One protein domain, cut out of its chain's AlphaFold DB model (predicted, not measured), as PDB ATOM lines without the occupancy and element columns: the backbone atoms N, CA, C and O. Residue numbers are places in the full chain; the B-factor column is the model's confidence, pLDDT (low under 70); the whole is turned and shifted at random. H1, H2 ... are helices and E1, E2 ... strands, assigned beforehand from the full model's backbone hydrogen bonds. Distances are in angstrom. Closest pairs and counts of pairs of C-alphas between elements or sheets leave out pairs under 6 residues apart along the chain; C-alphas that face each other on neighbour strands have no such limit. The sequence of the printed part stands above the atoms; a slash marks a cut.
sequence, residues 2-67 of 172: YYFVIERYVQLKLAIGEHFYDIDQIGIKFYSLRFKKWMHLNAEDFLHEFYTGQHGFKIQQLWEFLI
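What this domain is: This is residues 2 to 67 of the 172 residues of the protein "Conjugal transfer protein" of Orientia tsutsugamushi (UniProt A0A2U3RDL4). Two helices, H1 and H2, pack together in the middle at a steep tilt, with the strand hairpin E1 E2 at one side of them, E1 nearer to them than E2. On the other side H3 turns off about perpendicular to H2, and its residues 61 to 67 stick out as a free arm. The printed part has 66 residues with three named helices and two named strands, in the order H1, E1, E2, H2, H3; the two strands are antiparallel and the class is mixed, helices and strands. It is only just compact, close to loose, with a radius of gyration of the C-alphas of 12.6 A, and its outline is only just flat, spanning 35 by 30 by 17 A.

Where its parts are: Find C-alpha 2 at (41.189, -13.623, -5.293); from there H1 runs through residues 2 to 17, 22.0 A from first to last C-alpha. After residues 18 to 26 you reach E1, residues 27 to 32, 14.8 A long, which starts at C-alpha 27 at (41.744, -24.491, -19.760). E2 follows in residues 37 to 42, 16.3 A long. H2 comes directly after it, residues 43 to 52, 14.3 A long. H3, residues 54 to 67, is 20.7 A long and ends at C-alpha 67 at (43.186, 5.558, -14.550).

How they stand to each other: Look first at H1 and H2, which touch at a steep tilt of 42 degrees and run opposite ways; the closest C-alphas are those of Val 10 and Ala 43, 6.0 A apart, and H1 touches H2 with residues 7 to 14 alone. Next look at the hairpin of E1 and E2, antiparallel at 151 degrees, where N 28 and O 41 are 2.9 A apart and N 39 and O 30 are 2.9 A apart, both within hydrogen-bond range. The closest C-alphas of H1 and E1 are those of Val 10 and Ile 28, 7.4 A apart, while H1 and E2 are apart. The closest C-alphas of E1 and H2 are those of Gly 27 and Ala 43, 5.3 A apart. H2 and H3 are close but not clearly touching and about perpendicular, at 83 degrees, with the C-alphas of Phe 50 and Gly 56 closest at 5.4 A. H1 and H3 are near each other, and H3 is apart from E1 and E2. In H1 and H2 every O i to N i+4 pair is within hydrogen-bond range; in H3, 9 of 10 are.

The domain as a whole: The two C-alphas farthest apart are those of Phe 20 and Phe 65, 34.9 A. The printed part has no cut and no long link; the link from H1 to E1 is short, and the links from E1 to E2, E2 to H2 and H2 to H3 are tight. The mean pLDDT of the printed part is 78.7, and residues 23 and 54 are under 70.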
ATOM      1  N   TYR A   2      40.810 -12.294  -4.766       79.12
ATOM      2  CA  TYR A   2      41.189 -13.623  -5.293       79.12
ATOM      3  C   TYR A   2      40.808 -13.863  -6.770       79.12
ATOM      4  O   TYR A   2      41.673 -14.149  -7.587       79.12
ATOM      5  N   TYR A   3      39.540 -13.644  -7.140       77.88
ATOM      6  CA  TYR A   3      39.087 -13.809  -8.530       77.88
ATOM      7  C   TYR A   3      39.734 -12.829  -9.528       77.88
ATOM      8  O   TYR A   3      39.849 -13.154 -10.701       77.88
ATOM      9  N   PHE A   4      40.209 -11.666  -9.065       78.88
ATOM     10  CA  PHE A   4      40.917 -10.691  -9.904       78.88
ATOM     11  C   PHE A   4      42.335 -11.155 -10.254       78.88
ATOM     12  O   PHE A   4      42.779 -11.018 -11.386       78.88
ATOM     13  N   VAL A   5      43.040 -11.764  -9.295       80.94
ATOM     14  CA  VAL A   5      44.363 -12.356  -9.550       80.94
ATOM     15  C   VAL A   5      44.248 -13.501 -10.559       80.94
ATOM     16  O   VAL A   5      45.107 -13.649 -11.424       80.94
ATOM     17  N   ILE A   6      43.161 -14.276 -10.481       82.50
ATOM     18  CA  ILE A   6      42.870 -15.329 -11.455       82.50
ATOM     19  C   ILE A   6      42.561 -14.723 -12.828       82.50
ATOM     20  O   ILE A   6      43.125 -15.195 -13.802       82.50
ATOM     21  N   GLU A   7      41.750 -13.665 -12.926       82.81
ATOM     22  CA  GLU A   7      41.493 -12.982 -14.208       82.81
ATOM     23  C   GLU A   7      42.788 -12.495 -14.882       82.81
ATOM     24  O   GLU A   7      43.007 -12.805 -16.053       82.81
ATOM     25  N   ARG A   8      43.704 -11.855 -14.144       83.75
ATOM     26  CA  ARG A   8      45.013 -11.439 -14.686       83.75
ATOM     27  C   ARG A   8      45.851 -12.621 -15.158       83.75
ATOM     28  O   ARG A   8      46.486 -12.553 -16.209       83.75
ATOM     29  N   TYR A   9      45.854 -13.706 -14.386       83.62
ATOM     30  CA  TYR A   9      46.551 -14.933 -14.755       83.62
ATOM     31  C   TYR A   9      45.962 -15.561 -16.023       83.62
ATOM     32  O   TYR A   9      46.709 -16.016 -16.884       83.62
ATOM     33  N   VAL A  10      44.636 -15.548 -16.168       83.88
ATOM     34  CA  VAL A  10      43.918 -16.081 -17.332       83.88
ATOM     35  C   VAL A  10      44.188 -15.245 -18.578       83.88
ATOM     36  O   VAL A  10      44.521 -15.818 -19.608       83.88
ATOM     37  N   GLN A  11      44.140 -13.914 -18.480       84.56
ATOM     38  CA  GLN A  11      44.501 -13.014 -19.582       84.56
ATOM     39  C   GLN A  11      45.943 -13.217 -20.040       84.56
ATOM     40  O   GLN A  11      46.204 -13.311 -21.233       84.56
ATOM     41  N   LEU A  12      46.879 -13.325 -19.096       84.50
ATOM     42  CA  LEU A  12      48.283 -13.577 -19.410       84.50
ATOM     43  C   LEU A  12      48.474 -14.957 -20.052       84.50
ATOM     44  O   LEU A  12      49.242 -15.103 -21.000       84.50
ATOM     45  N   LYS A  13      47.748 -15.968 -19.565       84.00
ATOM     46  CA  LYS A  13      47.781 -17.321 -20.119       84.00
ATOM     47  C   LYS A  13      47.167 -17.392 -21.519       84.00
ATOM     48  O   LYS A  13      47.693 -18.133 -22.336       84.00
ATOM     49  N   LEU A  14      46.114 -16.626 -21.804       83.75
ATOM     50  CA  LEU A  14      45.537 -16.495 -23.145       83.75
ATOM     51  C   LEU A  14      46.490 -15.765 -24.091       83.75
ATOM     52  O   LEU A  14      46.821 -16.310 -25.131       83.75
ATOM     53  N   ALA A  15      47.024 -14.609 -23.686       83.31
ATOM     54  CA  ALA A  15      47.935 -13.816 -24.515       83.31
ATOM     55  C   ALA A  15      49.208 -14.580 -24.923       83.31
ATOM     56  O   ALA A  15      49.751 -14.364 -26.001       83.31
ATOM     57  N   ILE A  16      49.698 -15.470 -24.053       81.25
ATOM     58  CA  ILE A  16      50.842 -16.336 -24.360       81.25
ATOM     59  C   ILE A  16      50.378 -17.603 -25.085       81.25
ATOM     60  O   ILE A  16      51.029 -18.044 -26.026       81.25
ATOM     61  N   GLY A  17      49.277 -18.209 -24.639       76.81
ATOM     62  CA  GLY A  17      48.795 -19.504 -25.110       76.81
ATOM     63  C   GLY A  17      48.199 -19.481 -26.514       76.81
ATOM     64  O   GLY A  17      48.380 -20.461 -27.226       76.81
ATOM     65  N   GLU A  18      47.589 -18.372 -26.941       77.06
ATOM     66  CA  GLU A  18      47.057 -18.169 -28.302       77.06
ATOM     67  C   GLU A  18      48.144 -18.328 -29.377       77.06
ATOM     68  O   GLU A  18      47.875 -18.725 -30.505       77.06
ATOM     69  N   HIS A  19      49.409 -18.089 -29.020       78.38
ATOM     70  CA  HIS A  19      50.531 -18.288 -29.932       78.38
ATOM     71  C   HIS A  19      50.897 -19.768 -30.149       78.38
ATOM     72  O   HIS A  19      51.602 -20.091 -31.103       78.38
ATOM     73  N   PHE A  20      50.458 -20.667 -29.262       74.25
ATOM     74  CA  PHE A  20      50.879 -22.074 -29.242       74.25
ATOM     75  C   PHE A  20      49.723 -23.077 -29.361       74.25
ATOM     76  O   PHE A  20      49.961 -24.206 -29.787       74.25
ATOM     77  N   TYR A  21      48.499 -22.698 -28.988       76.69
ATOM     78  CA  TYR A  21      47.319 -23.563 -28.956       76.69
ATOM     79  C   TYR A  21      46.061 -22.787 -29.360       76.69
ATOM     80  O   TYR A  21      45.966 -21.587 -29.101       76.69
ATOM     81  N   ASP A  22      45.072 -23.489 -29.919       75.56
ATOM     82  CA  ASP A  22      43.739 -22.923 -30.136       75.56
ATOM     83  C   ASP A  22      43.108 -22.507 -28.797       75.56
ATOM     84  O   ASP A  22      43.242 -23.202 -27.783       75.56
ATOM     85  N   ILE A  23      42.398 -21.376 -28.807       68.75
ATOM     86  CA  ILE A  23      41.832 -20.711 -27.619       68.75
ATOM     87  C   ILE A  23      40.945 -21.668 -26.800       68.75
ATOM     88  O   ILE A  23      41.024 -21.691 -25.567       68.75
ATOM     89  N   ASP A  24      40.210 -22.550 -27.483       72.69
ATOM     90  CA  ASP A  24      39.319 -23.560 -26.896       72.69
ATOM     91  C   ASP A  24      40.040 -24.624 -26.051       72.69
ATOM     92  O   ASP A  24      39.424 -25.285 -25.213       72.69
ATOM     93  N   GLN A  25      41.349 -24.813 -26.253       74.31
ATOM     94  CA  GLN A  25      42.159 -25.797 -25.525       74.31
ATOM     95  C   GLN A  25      42.809 -25.209 -24.264       74.31
ATOM     96  O   GLN A  25      43.380 -25.936 -23.440       74.31
ATOM     97  N   ILE A  26      42.728 -23.891 -24.075       79.56
ATOM     98  CA  ILE A  26      43.370 -23.189 -22.966       79.56
ATOM     99  C   ILE A  26      42.437 -23.225 -21.752       79.56
ATOM    100  O   ILE A  26      41.689 -22.299 -21.457       79.56
ATOM    101  N   GLY A  27      42.502 -24.322 -21.000       79.69
ATOM    102  CA  GLY A  27      41.744 -24.491 -19.760       79.69
ATOM    103  C   GLY A  27      42.451 -23.927 -18.522       79.69
ATOM    104  O   GLY A  27      43.687 -23.914 -18.412       79.69
ATOM    105  N   ILE A  28      41.672 -23.529 -17.518       84.31
ATOM    106  CA  ILE A  28      42.156 -23.136 -16.189       84.31
ATOM    107  C   ILE A  28      41.525 -23.989 -15.090       84.31
ATOM    108  O   ILE A  28      40.359 -24.367 -15.153       84.31
ATOM    109  N   LYS A  29      42.310 -24.325 -14.064       84.31
ATOM    110  CA  LYS A  29      41.805 -24.942 -12.832       84.31
ATOM    111  C   LYS A  29      41.888 -23.907 -11.727       84.31
ATOM    112  O   LYS A  29      42.978 -23.430 -11.423       84.31
ATOM    113  N   PHE A  30      40.756 -23.572 -11.125       83.50
ATOM    114  CA  PHE A  30      40.716 -22.640 -10.006       83.50
ATOM    115  C   PHE A  30      39.741 -23.115  -8.934       83.50
ATOM    116  O   PHE A  30      38.854 -23.940  -9.172       83.50
ATOM    117  N   TYR A  31      39.932 -22.614  -7.718       81.38
ATOM    118  CA  TYR A  31      39.060 -22.944  -6.606       81.38
ATOM    119  C   TYR A  31      37.877 -21.979  -6.576       81.38
ATOM    120  O   TYR A  31      38.044 -20.778  -6.363       81.38
ATOM    121  N   SER A  32      36.662 -22.483  -6.788       78.31
ATOM    122  CA  SER A  32      35.473 -21.641  -6.717       78.31
ATOM    123  C   SER A  32      35.079 -21.424  -5.258       78.31
ATOM    124  O   SER A  32      34.596 -22.339  -4.590       78.31
ATOM    125  N   LEU A  33      35.244 -20.195  -4.763       77.19
ATOM    126  CA  LEU A  33      34.814 -19.786  -3.422       77.19
ATOM    127  C   LEU A  33      33.292 -19.900  -3.242       77.19
ATOM    128  O   LEU A  33      32.833 -20.180  -2.138       77.19
ATOM    129  N   ARG A  34      32.518 -19.740  -4.327       74.31
ATOM    130  CA  ARG A  34      31.051 -19.864  -4.324       74.31
ATOM    131  C   ARG A  34      30.584 -21.298  -4.064       74.31
ATOM    132  O   ARG A  34      29.673 -21.507  -3.273       74.31
ATOM    133  N   PHE A  35      31.220 -22.275  -4.709       77.06
ATOM    134  CA  PHE A  35      30.836 -23.691  -4.622       77.06
ATOM    135  C   PHE A  35      31.728 -24.517  -3.682       77.06
ATOM    136  O   PHE A  35      31.468 -25.703  -3.484       77.06
ATOM    137  N   LYS A  36      32.773 -23.902  -3.104       83.00
ATOM    138  CA  LYS A  36      33.798 -24.536  -2.254       83.00
ATOM    139  C   LYS A  36      34.393 -25.807  -2.880       83.00
ATOM    140  O   LYS A  36      34.615 -26.804  -2.196       83.00
ATOM    141  N   LYS A  37      34.608 -25.787  -4.197       84.62
ATOM    142  CA  LYS A  37      35.142 -26.914  -4.977       84.62
ATOM    143  C   LYS A  37      36.081 -26.425  -6.075       84.62
ATOM    144  O   LYS A  37      35.957 -25.299  -6.559       84.62
ATOM    145  N   TRP A  38      37.001 -27.300  -6.471       81.44
ATOM    146  CA  TRP A  38      37.853 -27.102  -7.641       81.44
ATOM    147  C   TRP A  38      37.021 -27.225  -8.914       81.44
ATOM    148  O   TRP A  38      36.319 -28.218  -9.099       81.44
ATOM    149  N   MET A  39      37.101 -26.213  -9.771       80.19
ATOM    150  CA  MET A  39      36.416 -26.173 -11.057       80.19
ATOM    151  C   MET A  39      37.440 -26.046 -12.179       80.19
ATOM    152  O   MET A  39      38.476 -25.390 -12.028       80.19
ATOM    153  N   HIS A  40      37.149 -26.718 -13.289       80.75
ATOM    154  CA  HIS A  40      37.886 -26.581 -14.533       80.75
ATOM    155  C   HIS A  40      36.960 -25.940 -15.557       80.75
ATOM    156  O   HIS A  40      35.867 -26.453 -15.781       80.75
ATOM    157  N   LEU A  41      37.383 -24.812 -16.116       80.44
ATOM    158  CA  LEU A  41      36.656 -24.074 -17.145       80.44
ATOM    159  C   LEU A  41      37.647 -23.640 -18.222       80.44
ATOM    160  O   LEU A  41      38.842 -23.478 -17.936       80.44
ATOM    161  N   ASN A  42      37.148 -23.439 -19.437       83.00
ATOM    162  CA  ASN A  42      37.922 -22.791 -20.484       83.00
ATOM    163  C   ASN A  42      38.227 -21.346 -20.081       83.00
ATOM    164  O   ASN A  42      37.465 -20.703 -19.353       83.00
ATOM    165  N   ALA A  43      39.390 -20.855 -20.503       79.06
ATOM    166  CA  ALA A  43      39.853 -19.518 -20.163       79.06
ATOM    167  C   ALA A  43      38.898 -18.430 -20.680       79.06
ATOM    168  O   ALA A  43      38.648 -17.463 -19.962       79.06
ATOM    169  N   GLU A  44      38.328 -18.616 -21.871       79.88
ATOM    170  CA  GLU A  44      37.354 -17.693 -22.464       79.88
ATOM    171  C   GLU A  44      36.018 -17.696 -21.708       79.88
ATOM    172  O   GLU A  44      35.552 -16.639 -21.279       79.88
ATOM    173  N   ASP A  45      35.467 -18.880 -21.424       81.69
ATOM    174  CA  ASP A  45      34.234 -19.028 -20.641       81.69
ATOM    175  C   ASP A  45      34.364 -18.414 -19.241       81.69
ATOM    176  O   ASP A  45      33.447 -17.750 -18.749       81.69
ATOM    177  N   PHE A  46      35.528 -18.578 -18.603       82.69
ATOM    178  CA  PHE A  46      35.810 -17.960 -17.310       82.69
ATOM    179  C   PHE A  46      35.842 -16.432 -17.391       82.69
ATOM    180  O   PHE A  46      35.301 -15.771 -16.503       82.69
ATOM    181  N   LEU A  47      36.464 -15.856 -18.426       80.62
ATOM    182  CA  LEU A  47      36.467 -14.405 -18.621       80.62
ATOM    183  C   LEU A  47      35.050 -13.888 -18.869       80.62
ATOM    184  O   LEU A  47      34.644 -12.909 -18.241       80.62
ATOM    185  N   HIS A  48      34.272 -14.570 -19.708       81.06
ATOM    186  CA  HIS A  48      32.890 -14.202 -19.990       81.06
ATOM    187  C   HIS A  48      32.017 -14.235 -18.721       81.06
ATOM    188  O   HIS A  48      31.290 -13.277 -18.437       81.06
ATOM    189  N   GLU A  49      32.125 -15.284 -17.901       80.88
ATOM    190  CA  GLU A  49      31.423 -15.381 -16.613       80.88
ATOM    191  C   GLU A  49      31.912 -14.319 -15.612       80.88
ATOM    192  O   GLU A  49      31.111 -13.731 -14.878       80.88
ATOM    193  N   PHE A  50      33.213 -14.017 -15.602       79.44
ATOM    194  CA  PHE A  50      33.802 -13.017 -14.714       79.44
ATOM    195  C   PHE A  50      33.332 -11.593 -15.043       79.44
ATOM    196  O   PHE A  50      32.966 -10.855 -14.124       79.44
ATOM    197  N   TYR A  51      33.289 -11.220 -16.326       77.06
ATOM    198  CA  TYR A  51      32.821  -9.906 -16.779       77.06
ATOM    199  C   TYR A  51      31.301  -9.744 -16.683       77.06
ATOM    200  O   TYR A  51      30.829  -8.658 -16.348       77.06
ATOM    201  N   THR A  52      30.539 -10.819 -16.902       78.81
ATOM    202  CA  THR A  52      29.072 -10.823 -16.749       78.81
ATOM    203  C   THR A  52      28.654 -10.852 -15.270       78.81
ATOM    204  O   THR A  52      27.558 -10.430 -14.899       78.81
ATOM    205  N   GLY A  53      29.533 -11.325 -14.382       75.75
ATOM    206  CA  GLY A  53      29.319 -11.332 -12.940       75.75
ATOM    207  C   GLY A  53      29.378  -9.935 -12.302       75.75
ATOM    208  O   GLY A  53      30.193  -9.086 -12.657       75.75
ATOM    209  N   GLN A  54      28.586  -9.719 -11.242       69.62
ATOM    210  CA  GLN A  54      28.556  -8.451 -10.483       69.62
ATOM    211  C   GLN A  54      29.927  -7.990  -9.946       69.62
ATOM    212  O   GLN A  54      30.115  -6.808  -9.651       69.62
ATOM    213  N   HIS A  55      30.876  -8.912  -9.768       70.62
ATOM    214  CA  HIS A  55      32.207  -8.606  -9.251       70.62
ATOM    215  C   HIS A  55      33.149  -8.041 -10.322       70.62
ATOM    216  O   HIS A  55      33.924  -7.144  -9.993       70.62
ATOM    217  N   GLY A  56      33.068  -8.509 -11.572       70.56
ATOM    218  CA  GLY A  56      33.903  -8.011 -12.670       70.56
ATOM    219  C   GLY A  56      33.561  -6.572 -13.037       70.56
ATOM    220  O   GLY A  56      34.454  -5.734 -13.134       70.56
ATOM    221  N   PHE A  57      32.266  -6.246 -13.097       74.12
ATOM    222  CA  PHE A  57      31.797  -4.895 -13.417       74.12
ATOM    223  C   PHE A  57      32.295  -3.830 -12.422       74.12
ATOM    224  O   PHE A  57      32.809  -2.789 -12.824       74.12
ATOM    225  N   LYS A  58      32.229  -4.108 -11.111       77.94
ATOM    226  CA  LYS A  58      32.732  -3.180 -10.077       77.94
ATOM    227  C   LYS A  58      34.244  -2.974 -10.158       77.94
ATOM    228  O   LYS A  58      34.726  -1.883  -9.877       77.94
ATOM    229  N   ILE A  59      34.991  -4.020 -10.503       75.75
ATOM    230  CA  ILE A  59      36.451  -3.950 -10.623       75.75
ATOM    231  C   ILE A  59      36.841  -3.142 -11.860       75.75
ATOM    232  O   ILE A  59      37.716  -2.288 -11.757       75.75
ATOM    233  N   GLN A  60      36.159  -3.355 -12.986       74.94
ATOM    234  CA  GLN A  60      36.375  -2.585 -14.208       74.94
ATOM    235  C   GLN A  60      36.081  -1.097 -13.986       74.94
ATOM    236  O   GLN A  60      36.905  -0.249 -14.310       74.94
ATOM    237  N   GLN A  61      34.960  -0.785 -13.331       77.94
ATOM    238  CA  GLN A  61      34.585   0.589 -12.997       77.94
ATOM    239  C   GLN A  61      35.600   1.266 -12.064       77.94
ATOM    240  O   GLN A  61      35.935   2.433 -12.254       77.94
ATOM    241  N   LEU A  62      36.124   0.542 -11.067       77.25
ATOM    242  CA  LEU A  62      37.202   1.045 -10.211       77.25
ATOM    243  C   LEU A  62      38.492   1.286 -11.002       77.25
ATOM    244  O   LEU A  62      39.208   2.241 -10.711       77.25
ATOM    245  N   TRP A  63      38.788   0.449 -11.996       73.19
ATOM    246  CA  TRP A  63      39.987   0.599 -12.812       73.19
ATOM    247  C   TRP A  63      39.896   1.828 -13.722       73.19
ATOM    248  O   TRP A  63      40.801   2.660 -13.752       73.19
ATOM    249  N   GLU A  64      38.764   2.006 -14.396       74.81
ATOM    250  CA  GLU A  64      38.510   3.192 -15.214       74.81
ATOM    251  C   GLU A  64      38.511   4.470 -14.368       74.81
ATOM    252  O   GLU A  64      39.088   5.479 -14.774       74.81
ATOM    253  N   PHE A  65      37.962   4.418 -13.151       74.50
ATOM    254  CA  PHE A  65      38.020   5.528 -12.201       74.50
ATOM    255  C   PHE A  65      39.459   5.857 -11.769       74.50
ATOM    256  O   PHE A  65      39.842   7.027 -11.748       74.50
ATOM    257  N   LEU A  66      40.283   4.855 -11.456       72.44
ATOM    258  CA  LEU A  66      41.674   5.063 -11.039       72.44
ATOM    259  C   LEU A  66      42.548   5.611 -12.175       72.44
ATOM    260  O   LEU A  66      43.360   6.501 -11.939       72.44
ATOM    261  N   ILE A  67      42.380   5.117 -13.402       71.50
ATOM    262  CA  ILE A  67      43.186   5.558 -14.550       71.50
ATOM    263  C   ILE A  67      42.780   6.965 -14.984       71.50
ATOM    264  O   ILE A  67      43.647   7.816 -15.171       71.50
TER     265      ILE A  67